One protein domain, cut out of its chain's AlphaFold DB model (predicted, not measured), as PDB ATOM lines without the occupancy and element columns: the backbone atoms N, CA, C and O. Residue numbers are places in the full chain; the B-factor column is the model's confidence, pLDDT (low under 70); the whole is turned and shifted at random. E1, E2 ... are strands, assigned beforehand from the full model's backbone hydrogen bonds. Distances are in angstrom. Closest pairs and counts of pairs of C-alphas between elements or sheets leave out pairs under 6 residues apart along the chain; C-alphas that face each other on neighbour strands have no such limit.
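What this domain is: This is residues 30 to 128 of the 128 residues of an uncharacterized protein of Pedobacter sp. KBW01 (UniProt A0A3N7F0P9). The domain is a sandwich of two four-stranded sheets, E1 to E4 and E5 to E8, face to face over part of their width with their strands crossed at 38 degrees. Edge strands E1 and E8 come close along one side, while E5 reaches beyond the first sheet; E4 runs on into E5, taking the chain from one sheet to the other, and residues 30 to 33 form a tail leading away from E1. The printed part has 99 residues, no named helix and eight strands, E1 to E8 in chain order; the class is all strand. The sheets' orders are E1 E2 E3 E4 and E5 E6 E7 E8, both antiparallel. The whole is compact, with a radius of gyration of the C-alphas of 14.3 A, and elongated, with spans of 48 by 29 by 18 A.

Where its parts are: E1, residues 36 to 43, begins at C-alpha 36 (33.061, 31.801, 16.272) and is 23.5 A long. E2, residues 49 to 56, is 24.2 A long. E3, residues 66 to 69, and E4, residues 73 to 76, are short strands. E5, residues 78 to 83, begins at C-alpha 78 (20.740, 15.955, 20.899). E6, residues 88 to 97, is 30.2 A long, and E7, residues 102 to 112, is 32.4 A long. E8, residues 116 to 127, is the longest strand at 34.1 A and ends at C-alpha 127 (30.523, 0.813, 28.285).

How they stand to each other: The first sheet is a meander, each strand the antiparallel neighbour of the one before. In the hairpin E1 and E2, N 38 and O 54 are 2.9 A apart, within hydrogen-bond range. In the hairpin E2 and E3, N 53 and O 66 are within hydrogen-bond range at 2.8 A; in the hairpin E3 and E4, N 67 and O 75 are within hydrogen-bond range at 2.9 A. E4 runs on into E5 at 47 degrees across Leu 77, and these two strands meet only through their link. The second sheet, also a meander, is twisted. Here N 83 and O 89 are within hydrogen-bond range at 2.8 A in the hairpin E5 and E6, as are N 92 and O 107 at 2.8 A in the hairpin E6 and E7, and N 104 and O 125 at 2.9 A in the hairpin E7 and E8. Between the sheets, the closest C-alphas of E1 and E8 are those of Phe 42 and Ala 122, 6.2 A apart, and those of E4 and E6 are Val 75 and Ile 96, 6.6 A. E3 and E6 are near each other. E5 is apart from E1, E2 and E3.

The domain as a whole: The two C-alphas farthest apart, those of Val 30 and Ile 128, stand 51.5 A from each other. Ile 128 is the chain's last residue. The printed part has no cut and no long link; the link E2 to E3 is short, and the others are tight. The mean pLDDT of the printed part is 96.2, with residues 30 to 32 under 70.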
ATOM      1  N   VAL A  30      27.884  44.190   4.090       60.81
ATOM      2  CA  VAL A  30      27.696  43.768   5.468       60.81
ATOM      3  C   VAL A  30      28.828  42.793   5.701       60.81
ATOM      4  O   VAL A  30      28.789  41.664   5.211       60.81
ATOM      5  N   LYS A  31      29.879  43.282   6.360       63.62
ATOM      6  CA  LYS A  31      31.068  42.520   6.704       63.62
ATOM      7  C   LYS A  31      30.590  41.337   7.534       63.62
ATOM      8  O   LYS A  31      30.330  41.485   8.724       63.62
ATOM      9  N   HIS A  32      30.404  40.190   6.887       69.00
ATOM     10  CA  HIS A  32      30.101  38.955   7.582       69.00
ATOM     11  C   HIS A  32      31.351  38.613   8.376       69.00
ATOM     12  O   HIS A  32      32.399  38.302   7.810       69.00
ATOM     13  N   LEU A  33      31.265  38.788   9.693       84.12
ATOM     14  CA  LEU A  33      32.283  38.270  10.589       84.12
ATOM     15  C   LEU A  33      32.285  36.742  10.451       84.12
ATOM     16  O   LEU A  33      31.214  36.154  10.279       84.12
ATOM     17  N   PRO A  34      33.463  36.100  10.486       89.31
ATOM     18  CA  PRO A  34      33.521  34.650  10.456       89.31
ATOM     19  C   PRO A  34      32.797  34.070  11.683       89.31
ATOM     20  O   PRO A  34      32.763  34.722  12.734       89.31
ATOM     21  N   PRO A  35      32.256  32.845  11.580       93.81
ATOM     22  CA  PRO A  35      31.700  32.148  12.728       93.81
ATOM     23  C   PRO A  35      32.745  31.982  13.835       93.81
ATOM     24  O   PRO A  35      33.916  31.696  13.581       93.81
ATOM     25  N   ILE A  36      32.299  32.130  15.075       96.69
ATOM     26  CA  ILE A  36      33.061  31.801  16.272       96.69
ATOM     27  C   ILE A  36      32.937  30.295  16.477       96.69
ATOM     28  O   ILE A  36      31.831  29.783  16.645       96.69
ATOM     29  N   VAL A  37      34.066  29.591  16.466       97.88
ATOM     30  CA  VAL A  37      34.132  28.150  16.729       97.88
ATOM     31  C   VAL A  37      34.620  27.939  18.155       97.88
ATOM     32  O   VAL A  37      35.677  28.445  18.534       97.88
ATOM     33  N   ILE A  38      33.858  27.185  18.941       98.12
ATOM     34  CA  ILE A  38      34.213  26.802  20.306       98.12
ATOM     35  C   ILE A  38      34.468  25.304  20.359       98.12
ATOM     36  O   ILE A  38      33.656  24.503  19.898       98.12
ATOM     37  N   THR A  39      35.613  24.941  20.924       98.44
ATOM     38  CA  THR A  39      36.050  23.555  21.078       98.44
ATOM     39  C   THR A  39      36.393  23.277  22.533       98.44
ATOM     40  O   THR A  39      36.836  24.167  23.265       98.44
ATOM     41  N   LYS A  40      36.183  22.033  22.963       98.69
ATOM     42  CA  LYS A  40      36.625  21.544  24.264       98.69
ATOM     43  C   LYS A  40      37.166  20.134  24.137       98.69
ATOM     44  O   LYS A  40      36.430  19.209  23.800       98.69
ATOM     45  N   ASN A  41      38.448  19.994  24.450       98.62
ATOM     46  CA  ASN A  41      39.092  18.697  24.581       98.62
ATOM     47  C   ASN A  41      38.676  18.061  25.911       98.62
ATOM     48  O   ASN A  41      38.571  18.752  26.929       98.62
ATOM     49  N   PHE A  42      38.467  16.753  25.898       98.56
ATOM     50  CA  PHE A  42      38.209  15.939  27.077       98.56
ATOM     51  C   PHE A  42      38.795  14.539  26.873       98.56
ATOM     52  O   PHE A  42      39.311  14.216  25.801       98.56
ATOM     53  N   THR A  43      38.698  13.712  27.903       98.31
ATOM     54  CA  THR A  43      39.066  12.301  27.838       98.31
ATOM     55  C   THR A  43      37.876  11.488  28.332       98.31
ATOM     56  O   THR A  43      37.281  11.850  29.349       98.31
ATOM     57  N   ALA A  44      37.501  10.440  27.601       97.38
ATOM     58  CA  ALA A  44      36.559   9.438  28.086       97.38
ATOM     59  C   ALA A  44      37.135   8.719  29.321       97.38
ATOM     60  O   ALA A  44      38.347   8.741  29.561       97.38
ATOM     61  N   ASP A  45      36.284   8.080  30.113       96.94
ATOM     62  CA  ASP A  45      36.695   7.321  31.305       96.94
ATOM     63  C   ASP A  45      37.703   6.190  31.004       96.94
ATOM     64  O   ASP A  45      38.614   5.946  31.798       96.94
ATOM     65  N   ASN A  46      37.635   5.578  29.819       96.75
ATOM     66  CA  ASN A  46      38.605   4.607  29.305       96.75
ATOM     67  C   ASN A  46      39.896   5.245  28.745       96.75
ATOM     68  O   ASN A  46      40.693   4.576  28.091       96.75
ATOM     69  N   SER A  47      40.130   6.531  29.019       97.62
ATOM     70  CA  SER A  47      41.297   7.310  28.591       97.62
ATOM     71  C   SER A  47      41.381   7.641  27.091       97.62
ATOM     72  O   SER A  47      42.404   8.169  26.649       97.62
ATOM     73  N   VAL A  48      40.326   7.405  26.301       97.81
ATOM     74  CA  VAL A  48      40.295   7.797  24.881       97.81
ATOM     75  C   VAL A  48      40.053   9.310  24.741       97.81
ATOM     76  O   VAL A  48      39.095   9.835  25.316       97.81
ATOM     77  N   PRO A  49      40.885  10.051  23.985       98.50
ATOM     78  CA  PRO A  49      40.684  11.483  23.781       98.50
ATOM     79  C   PRO A  49      39.419  11.803  22.979       98.50
ATOM     80  O   PRO A  49      39.075  11.114  22.016       98.50
ATOM     81  N   GLY A  50      38.768  12.909  23.330       98.50
ATOM     82  CA  GLY A  50      37.607  13.429  22.621       98.50
ATOM     83  C   GLY A  50      37.620  14.950  22.479       98.50
ATOM     84  O   GLY A  50      38.297  15.668  23.218       98.50
ATOM     85  N   VAL A  51      36.860  15.450  21.504       98.81
ATOM     86  CA  VAL A  51      36.700  16.885  21.236       98.81
ATOM     87  C   VAL A  51      35.231  17.202  20.986       98.81
ATOM     88  O   VAL A  51      34.650  16.727  20.010       98.81
ATOM     89  N   ALA A  52      34.640  18.035  21.839       98.81
ATOM     90  CA  ALA A  52      33.325  18.631  21.618       98.81
ATOM     91  C   ALA A  52      33.476  19.965  20.873       98.81
ATOM     92  O   ALA A  52      34.380  20.743  21.179       98.81
ATOM     93  N   THR A  53      32.605  20.235  19.902       98.75
ATOM     94  CA  THR A  53      32.654  21.429  19.050       98.75
ATOM     95  C   THR A  53      31.256  21.993  18.806       98.75
ATOM     96  O   THR A  53      30.297  21.255  18.590       98.75
ATOM     97  N   THR A  54      31.140  23.317  18.781       98.38
ATOM     98  CA  THR A  54      30.013  24.004  18.138       98.38
ATOM     99  C   THR A  54      30.473  25.349  17.569       98.38
ATOM    100  O   THR A  54      31.605  25.783  17.794       98.38
ATOM    101  N   GLN A  55      29.606  26.010  16.806       97.94
ATOM    102  CA  GLN A  55      29.893  27.298  16.184       97.94
ATOM    103  C   GLN A  55      28.695  28.241  16.261       97.94
ATOM    104  O   GLN A  55      27.550  27.794  16.250       97.94
ATOM    105  N   TYR A  56      28.947  29.545  16.296       97.06
ATOM    106  CA  TYR A  56      27.905  30.572  16.303       97.06
ATOM    107  C   TYR A  56      28.404  31.872  15.673       97.06
ATOM    108  O   TYR A  56      29.603  32.133  15.653       97.06
ATOM    109  N   ASN A  57      27.499  32.720  15.184       95.38
ATOM    110  CA  ASN A  57      27.850  34.099  14.831       95.38
ATOM    111  C   ASN A  57      27.516  35.033  15.998       95.38
ATOM    112  O   ASN A  57      26.602  34.762  16.778       95.38
ATOM    113  N   ALA A  58      28.224  36.159  16.104       91.88
ATOM    114  CA  ALA A  58      27.961  37.155  17.142       91.88
ATOM    115  C   ALA A  58      26.478  37.581  17.156       91.88
ATOM    116  O   ALA A  58      25.899  37.869  16.107       91.88
ATOM    117  N   GLY A  59      25.860  37.604  18.341       92.94
ATOM    118  CA  GLY A  59      24.439  37.932  18.501       92.94
ATOM    119  C   GLY A  59      23.460  36.803  18.156       92.94
ATOM    120  O   GLY A  59      22.253  37.023  18.233       92.94
ATOM    121  N   GLN A  60      23.936  35.609  17.786       94.81
ATOM    122  CA  GLN A  60      23.093  34.475  17.392       94.81
ATOM    123  C   GLN A  60      23.204  33.294  18.361       94.81
ATOM    124  O   GLN A  60      24.136  33.195  19.163       94.81
ATOM    125  N   LEU A  61      22.218  32.396  18.291       95.31
ATOM    126  CA  LEU A  61      22.289  31.084  18.928       95.31
ATOM    127  C   LEU A  61      23.399  30.251  18.268       95.31
ATOM    128  O   LEU A  61      23.707  30.435  17.087       95.31
ATOM    129  N   TYR A  62      23.996  29.346  19.034       97.25
ATOM    130  CA  TYR A  62      24.935  28.374  18.492       97.25
ATOM    131  C   TYR A  62      24.243  27.309  17.638       97.25
ATOM    132  O   TYR A  62      23.036  27.091  17.718       97.25
ATOM    133  N   GLY A  63      25.024  26.707  16.745       97.50
ATOM    134  CA  GLY A  63      24.575  25.674  15.825       97.50
ATOM    135  C   GLY A  63      24.543  24.290  16.466       97.50
ATOM    136  O   GLY A  63      24.514  24.131  17.681       97.50
ATOM    137  N   ALA A  64      24.581  23.257  15.626       97.75
ATOM    138  CA  ALA A  64      24.674  21.885  16.106       97.75
ATOM    139  C   ALA A  64      25.913  21.688  16.999       97.75
ATOM    140  O   ALA A  64      26.969  22.292  16.778       97.75
ATOM    141  N   VAL A  65      25.772  20.833  18.008       98.62
ATOM    142  CA  VAL A  65      26.873  20.420  18.880       98.62
ATOM    143  C   VAL A  65      27.350  19.068  18.394       98.62
ATOM    144  O   VAL A  65      26.562  18.129  18.312       98.62
ATOM    145  N   THR A  66      28.625  18.960  18.054       98.69
ATOM    146  CA  THR A  66      29.232  17.702  17.625       98.69
ATOM    147  C   THR A  66      30.298  17.273  18.613       98.69
ATOM    148  O   THR A  66      30.921  18.098  19.279       98.69
ATOM    149  N   THR A  67      30.508  15.970  18.729       98.75
ATOM    150  CA  THR A  67      31.614  15.404  19.497       98.75
ATOM    151  C   THR A  67      32.323  14.358  18.664       98.75
ATOM    152  O   THR A  67      31.679  13.555  17.995       98.75
ATOM    153  N   THR A  68      33.651  14.386  18.696       98.75
ATOM    154  CA  THR A  68      34.510  13.373  18.085       98.75
ATOM    155  C   THR A  68      35.209  12.591  19.182       98.75
ATOM    156  O   THR A  68      35.843  13.207  20.036       98.75
ATOM    157  N   ILE A  69      35.121  11.263  19.143       98.56
ATOM    158  CA  ILE A  69      35.926  10.350  19.963       98.56
ATOM    159  C   ILE A  69      37.040   9.800  19.068       98.56
ATOM    160  O   ILE A  69      36.776   9.288  17.973       98.56
ATOM    161  N   GLN A  70      38.296   9.957  19.487       98.19
ATOM    162  CA  GLN A  70      39.452   9.613  18.663       98.19
ATOM    163  C   GLN A  70      39.482   8.112  18.356       98.19
ATOM    164  O   GLN A  70      39.472   7.286  19.258       98.19
ATOM    165  N   GLY A  71      39.551   7.767  17.067       96.81
ATOM    166  CA  GLY A  71      39.555   6.373  16.611       96.81
ATOM    167  C   GLY A  71      38.170   5.731  16.478       96.81
ATOM    168  O   GLY A  71      38.086   4.651  15.906       96.81
ATOM    169  N   VAL A  72      37.103   6.407  16.920       97.56
ATOM    170  CA  VAL A  72      35.721   5.901  16.866       97.56
ATOM    171  C   VAL A  72      34.909   6.655  15.810       97.56
ATOM    172  O   VAL A  72      34.395   6.060  14.869       97.56
ATOM    173  N   GLY A  73      34.836   7.986  15.912       98.06
ATOM    174  CA  GLY A  73      34.136   8.821  14.933       98.06
ATOM    175  C   GLY A  73      33.533  10.093  15.522       98.06
ATOM    176  O   GLY A  73      33.838  10.482  16.650       98.06
ATOM    177  N   THR A  74      32.670  10.744  14.740       98.50
ATOM    178  CA  THR A  74      31.997  11.998  15.101       98.50
ATOM    179  C   THR A  74      30.487  11.803  15.135       98.50
ATOM    180  O   THR A  74      29.910  11.243  14.205       98.50
ATOM    181  N   VAL A  75      29.835  12.336  16.166       98.50
ATOM    182  CA  VAL A  75      28.378  12.322  16.324       98.50
ATOM    183  C   VAL A  75      27.846  13.727  16.605       98.50
ATOM    184  O   VAL A  75      28.501  14.538  17.261       98.50
ATOM    185  N   THR A  76      26.653  14.027  16.088       98.62
ATOM    186  CA  THR A  76      25.897  15.232  16.463       98.62
ATOM    187  C   THR A  76      25.042  14.917  17.682       98.62
ATOM    188  O   THR A  76      24.306  13.935  17.679       98.62
ATOM    189  N   LEU A  77      25.147  15.739  18.722       98.69
ATOM    190  CA  LEU A  77      24.435  15.540  19.978       98.69
ATOM    191  C   LEU A  77      23.011  16.102  19.916       98.69
ATOM    192  O   LEU A  77      22.730  17.072  19.208       98.69
ATOM    193  N   THR A  78      22.129  15.523  20.723       98.62
ATOM    194  CA  THR A  78      20.740  15.955  20.899       98.62
ATOM    195  C   THR A  78      20.625  16.812  22.152       98.62
ATOM    196  O   THR A  78      21.154  16.446  23.198       98.62
ATOM    197  N   ASN A  79      19.932  17.951  22.069       98.06
ATOM    198  CA  ASN A  79      19.616  18.740  23.258       98.06
ATOM    199  C   ASN A  79      18.588  17.983  24.112       98.06
ATOM    200  O   ASN A  79      17.511  17.648  23.622       98.06
ATOM    201  N   VAL A  80      18.923  17.725  25.374       98.38
ATOM    202  CA  VAL A  80      18.056  17.005  26.323       98.38
ATOM    203  C   VAL A  80      17.503  17.913  27.419       98.38
ATOM    204  O   VAL A  80      16.563  17.549  28.122       98.38
ATOM    205  N   SER A  81      18.083  19.101  27.599       97.75
ATOM    206  CA  SER A  81      17.640  20.058  28.606       97.75
ATOM    207  C   SER A  81      18.057  21.478  28.239       97.75
ATOM    208  O   SER A  81      19.187  21.706  27.805       97.75
ATOM    209  N   HIS A  82      17.155  22.424  28.495       97.12
ATOM    210  CA  HIS A  82      17.391  23.859  28.403       97.12
ATOM    211  C   HIS A  82      16.954  24.525  29.710       97.12
ATOM    212  O   HIS A  82      15.812  24.366  30.149       97.12
ATOM    213  N   SER A  83      17.853  25.295  30.316       97.50
ATOM    214  CA  SER A  83      17.560  26.172  31.444       97.50
ATOM    215  C   SER A  83      17.867  27.611  31.046       97.50
ATOM    216  O   SER A  83      19.025  27.983  30.849       97.50
ATOM    217  N   GLY A  84      16.812  28.413  30.894       93.69
ATOM    218  CA  GLY A  84      16.925  29.827  30.554       93.69
ATOM    219  C   GLY A  84      17.326  30.696  31.750       93.69
ATOM    220  O   GLY A  84      17.073  30.352  32.905       93.69
ATOM    221  N   GLY A  85      17.916  31.858  31.478       93.62
ATOM    222  CA  GLY A  85      18.282  32.831  32.508       93.62
ATOM    223  C   GLY A  85      19.113  33.986  31.958       93.62
ATOM    224  O   GLY A  85      19.169  34.213  30.752       93.62
ATOM    225  N   THR A  86      19.800  34.719  32.844       95.19
ATOM    226  CA  THR A  86      20.826  35.691  32.411       95.19
ATOM    227  C   THR A  86      21.939  34.993  31.630       95.19
ATOM    228  O   THR A  86      22.417  35.516  30.629       95.19
ATOM    229  N   ILE A  87      22.318  33.794  32.067       97.00
ATOM    230  CA  ILE A  87      23.149  32.851  31.327       97.00
ATOM    231  C   ILE A  87      22.300  31.598  31.135       97.00
ATOM    232  O   ILE A  87      21.777  31.067  32.113       97.00
ATOM    233  N   ASN A  88      22.153  31.151  29.892       97.69
ATOM    234  CA  ASN A  88      21.473  29.900  29.587       97.69
ATOM    235  C   ASN A  88      22.400  28.721  29.882       97.69
ATOM    236  O   ASN A  88      23.626  28.849  29.776       97.69
ATOM    237  N   VAL A  89      21.810  27.579  30.221       98.38
ATOM    238  CA  VAL A  89      22.504  26.305  30.415       98.38
ATOM    239  C   VAL A  89      21.781  25.231  29.616       98.38
ATOM    240  O   VAL A  89      20.637  24.892  29.916       98.38
ATOM    241  N   ASP A  90      22.481  24.676  28.638       98.56
ATOM    242  CA  ASP A  90      21.968  23.661  27.729       98.56
ATOM    243  C   ASP A  90      22.745  22.365  27.908       98.56
ATOM    244  O   ASP A  90      23.978  22.374  27.939       98.56
ATOM    245  N   LYS A  91      22.030  21.245  28.018       98.69
ATOM    246  CA  LYS A  91      22.627  19.912  28.128       98.69
ATOM    247  C   LYS A  91      22.355  19.111  26.869       98.69
ATOM    248  O   LYS A  91      21.239  19.110  26.347       98.69
ATOM    249  N   PHE A  92      23.385  18.414  26.421       98.81
ATOM    250  CA  PHE A  92      23.394  17.621  25.210       98.81
ATOM    251  C   PHE A  92      23.877  16.212  25.500       98.81
ATOM    252  O   PHE A  92      24.832  16.032  26.255       98.81
ATOM    253  N   GLU A  93      23.249  15.250  24.838       98.69
ATOM    254  CA  GLU A  93      23.602  13.840  24.922       98.69
ATOM    255  C   GLU A  93      23.767  13.235  23.530       98.69
ATOM    256  O   GLU A  93      23.121  13.650  22.563       98.69
ATOM    257  N   GLY A  94      24.648  12.249  23.417       98.31
ATOM    258  CA  GLY A  94      24.838  11.491  22.189       98.31
ATOM    259  C   GLY A  94      25.499  10.150  22.447       98.31
ATOM    260  O   GLY A  94      25.969   9.872  23.546       98.31
ATOM    261  N   TYR A  95      25.520   9.333  21.404       97.56
ATOM    262  CA  TYR A  95      26.013   7.966  21.454       97.56
ATOM    263  C   TYR A  95      26.826   7.660  20.198       97.56
ATOM    264  O   TYR A  95      26.416   8.019  19.091       97.56
ATOM    265  N   ILE A  96      27.964   6.993  20.365       98.12
ATOM    266  CA  ILE A  96      28.753   6.430  19.268       98.12
ATOM    267  C   ILE A  96      29.450   5.154  19.750       98.12
ATOM    268  O   ILE A  96      29.824   5.072  20.913       98.12
ATOM    269  N   SER A  97      29.626   4.167  18.876       97.06
ATOM    270  CA  SER A  97      30.234   2.875  19.215       97.06
ATOM    271  C   SER A  97      31.321   2.502  18.213       97.06
ATOM    272  O   SER A  97      31.198   2.819  17.026       97.06
ATOM    273  N   ASP A  98      32.376   1.831  18.683       95.38
ATOM    274  CA  ASP A  98      33.384   1.170  17.835       95.38
ATOM    275  C   ASP A  98      33.160  -0.350  17.709       95.38
ATOM    276  O   ASP A  98      33.950  -1.051  17.072       95.38
ATOM    277  N   GLY A  99      32.073  -0.865  18.296       94.81
ATOM    278  CA  GLY A  99      31.734  -2.287  18.346       94.81
ATOM    279  C   GLY A  99      32.376  -3.063  19.502       94.81
ATOM    280  O   GLY A  99      31.989  -4.207  19.728       94.81
ATOM    281  N   THR A 100      33.328  -2.470  20.226       95.81
ATOM    282  CA  THR A 100      33.857  -2.989  21.502       95.81
ATOM    283  C   THR A 100      33.373  -2.152  22.678       95.81
ATOM    284  O   THR A 100      33.046  -2.706  23.722       95.81
ATOM    285  N   TYR A 101      33.350  -0.832  22.500       97.50
ATOM    286  CA  TYR A 101      32.890   0.134  23.478       97.50
ATOM    287  C   TYR A 101      31.782   1.013  22.909       97.50
ATOM    288  O   TYR A 101      31.868   1.537  21.794       97.50
ATOM    289  N   ASP A 102      30.792   1.239  23.756       97.69
ATOM    290  CA  ASP A 102      29.687   2.160  23.590       97.69
ATOM    291  C   ASP A 102      29.977   3.441  24.374       97.69
ATOM    292  O   ASP A 102      30.080   3.430  25.600       97.69
ATOM    293  N   TYR A 103      30.125   4.561  23.666       98.44
ATOM    294  CA  TYR A 103      30.453   5.856  24.255       98.44
ATOM    295  C   TYR A 103      29.190   6.700  24.426       98.44
ATOM    296  O   TYR A 103      28.626   7.201  23.448       98.44
ATOM    297  N   HIS A 104      28.784   6.914  25.675       98.56
ATOM    298  CA  HIS A 104      27.714   7.829  26.061       98.56
ATOM    299  C   HIS A 104      28.305   9.204  26.370       98.56
ATOM    300  O   HIS A 104      29.088   9.369  27.303       98.56
ATOM    301  N   ILE A 105      27.967  10.197  25.553       98.75
ATOM    302  CA  ILE A 105      28.602  11.517  25.556       98.75
ATOM    303  C   ILE A 105      27.668  12.537  26.195       98.75
ATOM    304  O   ILE A 105      26.508  12.637  25.801       98.75
ATOM    305  N   TYR A 106      28.210  13.364  27.090       98.69
ATOM    306  CA  TYR A 106      27.490  14.430  27.780       98.69
ATOM    307  C   TYR A 106      28.213  15.765  27.601       98.69
ATOM    308  O   TYR A 106      29.396  15.904  27.925       98.69
ATOM    309  N   VAL A 107      27.503  16.783  27.115       98.81
ATOM    310  CA  VAL A 107      28.049  18.133  26.913       98.81
ATOM    311  C   VAL A 107      27.136  19.176  27.547       98.81
ATOM    312  O   VAL A 107      25.925  19.155  27.351       98.81
ATOM    313  N   THR A 108      27.727  20.123  28.278       98.75
ATOM    314  CA  THR A 108      27.020  21.305  28.790       98.75
ATOM    315  C   THR A 108      27.527  22.551  28.081       98.75
ATOM    316  O   THR A 108      28.723  22.853  28.132       98.75
ATOM    317  N   ILE A 109      26.617  23.306  27.473       98.62
ATOM    318  CA  ILE A 109      26.880  24.627  26.902       98.62
ATOM    319  C   ILE A 109      26.294  25.687  27.824       98.62
ATOM    320  O   ILE A 109      25.184  25.541  28.330       98.62
ATOM    321  N   THR A 110      27.043  26.763  28.044       98.38
ATOM    322  CA  THR A 110      26.543  27.934  28.763       98.38
ATOM    323  C   THR A 110      26.770  29.197  27.955       98.38
ATOM    324  O   THR A 110      27.687  29.272  27.136       98.38
ATOM    325  N   GLY A 111      25.926  30.201  28.166       97.75
ATOM    326  CA  GLY A 111      26.104  31.507  27.539       97.75
ATOM    327  C   GLY A 111      24.801  32.190  27.171       97.75
ATOM    328  O   GLY A 111      23.720  31.819  27.624       97.75
ATOM    329  N   ASN A 112      24.923  33.233  26.361       96.94
ATOM    330  CA  ASN A 112      23.802  33.927  25.744       96.94
ATOM    331  C   ASN A 112      24.296  34.662  24.483       96.94
ATOM    332  O   ASN A 112      25.490  34.685  24.179       96.94
ATOM    333  N   THR A 113      23.386  35.296  23.748       95.56
ATOM    334  CA  THR A 113      23.715  36.004  22.501       95.56
ATOM    335  C   THR A 113      24.570  37.264  22.700       95.56
ATOM    336  O   THR A 113      25.209  37.708  21.749       95.56
ATOM    337  N   THR A 114      24.614  37.821  23.915       94.62
ATOM    338  CA  THR A 114      25.345  39.053  24.258       94.62
ATOM    339  C   THR A 114      26.785  38.774  24.699       94.62
ATOM    340  O   THR A 114      27.715  39.407  24.208       94.62
ATOM    341  N   SER A 115      26.977  37.830  25.619       92.56
ATOM    342  CA  SER A 115      28.271  37.446  26.201       92.56
ATOM    343  C   SER A 115      28.989  36.366  25.391       92.56
ATOM    344  O   SER A 115      30.171  36.120  25.615       92.56
ATOM    345  N   GLY A 116      28.279  35.722  24.462       95.94
ATOM    346  CA  GLY A 116      28.766  34.575  23.711       95.94
ATOM    347  C   GLY A 116      28.462  33.245  24.396       95.94
ATOM    348  O   GLY A 116      28.009  33.178  25.543       95.94
ATOM    349  N   TRP A 117      28.710  32.176  23.647       98.00
ATOM    350  CA  TRP A 117      28.503  30.791  24.060       98.00
ATOM    351  C   TRP A 117      29.840  30.104  24.326       98.00
ATOM    352  O   TRP A 117      30.845  30.424  23.686       98.00
ATOM    353  N   GLN A 118      29.844  29.137  25.242       98.12
ATOM    354  CA  GLN A 118      31.003  28.318  25.595       98.12
ATOM    355  C   GLN A 118      30.593  26.878  25.912       98.12
ATOM    356  O   GLN A 118      29.494  26.622  26.406       98.12
ATOM    357  N   ILE A 119      31.514  25.937  25.701       98.62
ATOM    358  CA  ILE A 119      31.366  24.561  26.181       98.62
ATOM    359  C   ILE A 119      31.871  24.511  27.629       98.62
ATOM    360  O   ILE A 119      33.077  24.519  27.890       98.62
ATOM    361  N   TYR A 120      30.949  24.475  28.591       98.44
ATOM    362  CA  TYR A 120      31.276  24.444  30.016       98.44
ATOM    363  C   TYR A 120      31.815  23.082  30.457       98.44
ATOM    364  O   TYR A 120      32.802  23.026  31.188       98.44
ATOM    365  N   SER A 121      31.246  21.978  29.972       98.44
ATOM    366  CA  SER A 121      31.736  20.621  30.249       98.44
ATOM    367  C   SER A 121      31.539  19.703  29.046       98.44
ATOM    368  O   SER A 121      30.619  19.906  28.257       98.44
ATOM    369  N   ALA A 122      32.414  18.709  28.917       98.62
ATOM    370  CA  ALA A 122      32.311  17.619  27.953       98.62
ATOM    371  C   ALA A 122      32.914  16.368  28.600       98.62
ATOM    372  O   ALA A 122      34.030  16.438  29.119       98.62
ATOM    373  N   THR A 123      32.166  15.271  28.620       98.50
ATOM    374  CA  THR A 123      32.572  13.979  29.187       98.50
ATOM    375  C   THR A 123      32.018  12.849  28.328       98.50
ATOM    376  O   THR A 123      31.035  13.041  27.609       98.50
ATOM    377  N   ALA A 124      32.631  11.671  28.412       98.31
ATOM    378  CA  ALA A 124      32.072  10.452  27.847       98.31
ATOM    379  C   ALA A 124      32.313   9.265  28.782       98.31
ATOM    380  O   ALA A 124      33.393   9.157  29.366       98.31
ATOM    381  N   GLU A 125      31.306   8.410  28.890       98.06
ATOM    382  CA  GLU A 125      31.353   7.127  29.591       98.06
ATOM    383  C   GLU A 125      31.470   6.013  28.546       98.06
ATOM    384  O   GLU A 125      30.695   6.002  27.587       98.06
ATOM    385  N   ALA A 126      32.444   5.114  28.699       97.00
ATOM    386  CA  ALA A 126      32.659   3.975  27.815       97.00
ATOM    387  C   ALA A 126      32.150   2.686  28.475       97.00
ATOM    388  O   ALA A 126      32.630   2.263  29.528       97.00
ATOM    389  N   VAL A 127      31.190   2.038  27.822       96.56
ATOM    390  CA  VAL A 127      30.523   0.813  28.285       96.56
ATOM    391  C   VAL A 127      30.873  -0.342  27.345       96.56
ATOM    392  O   VAL A 127      31.090  -0.104  26.164       96.56
ATOM    393  N   ILE A 128      30.967  -1.572  27.859       91.06
ATOM    394  CA  ILE A 128      31.206  -2.804  27.074       91.06
ATOM    395  C   ILE A 128      29.888  -3.551  26.886       91.06
ATOM    396  O   ILE A 128      29.166  -3.683  27.902       91.06
TER     397      ILE A 128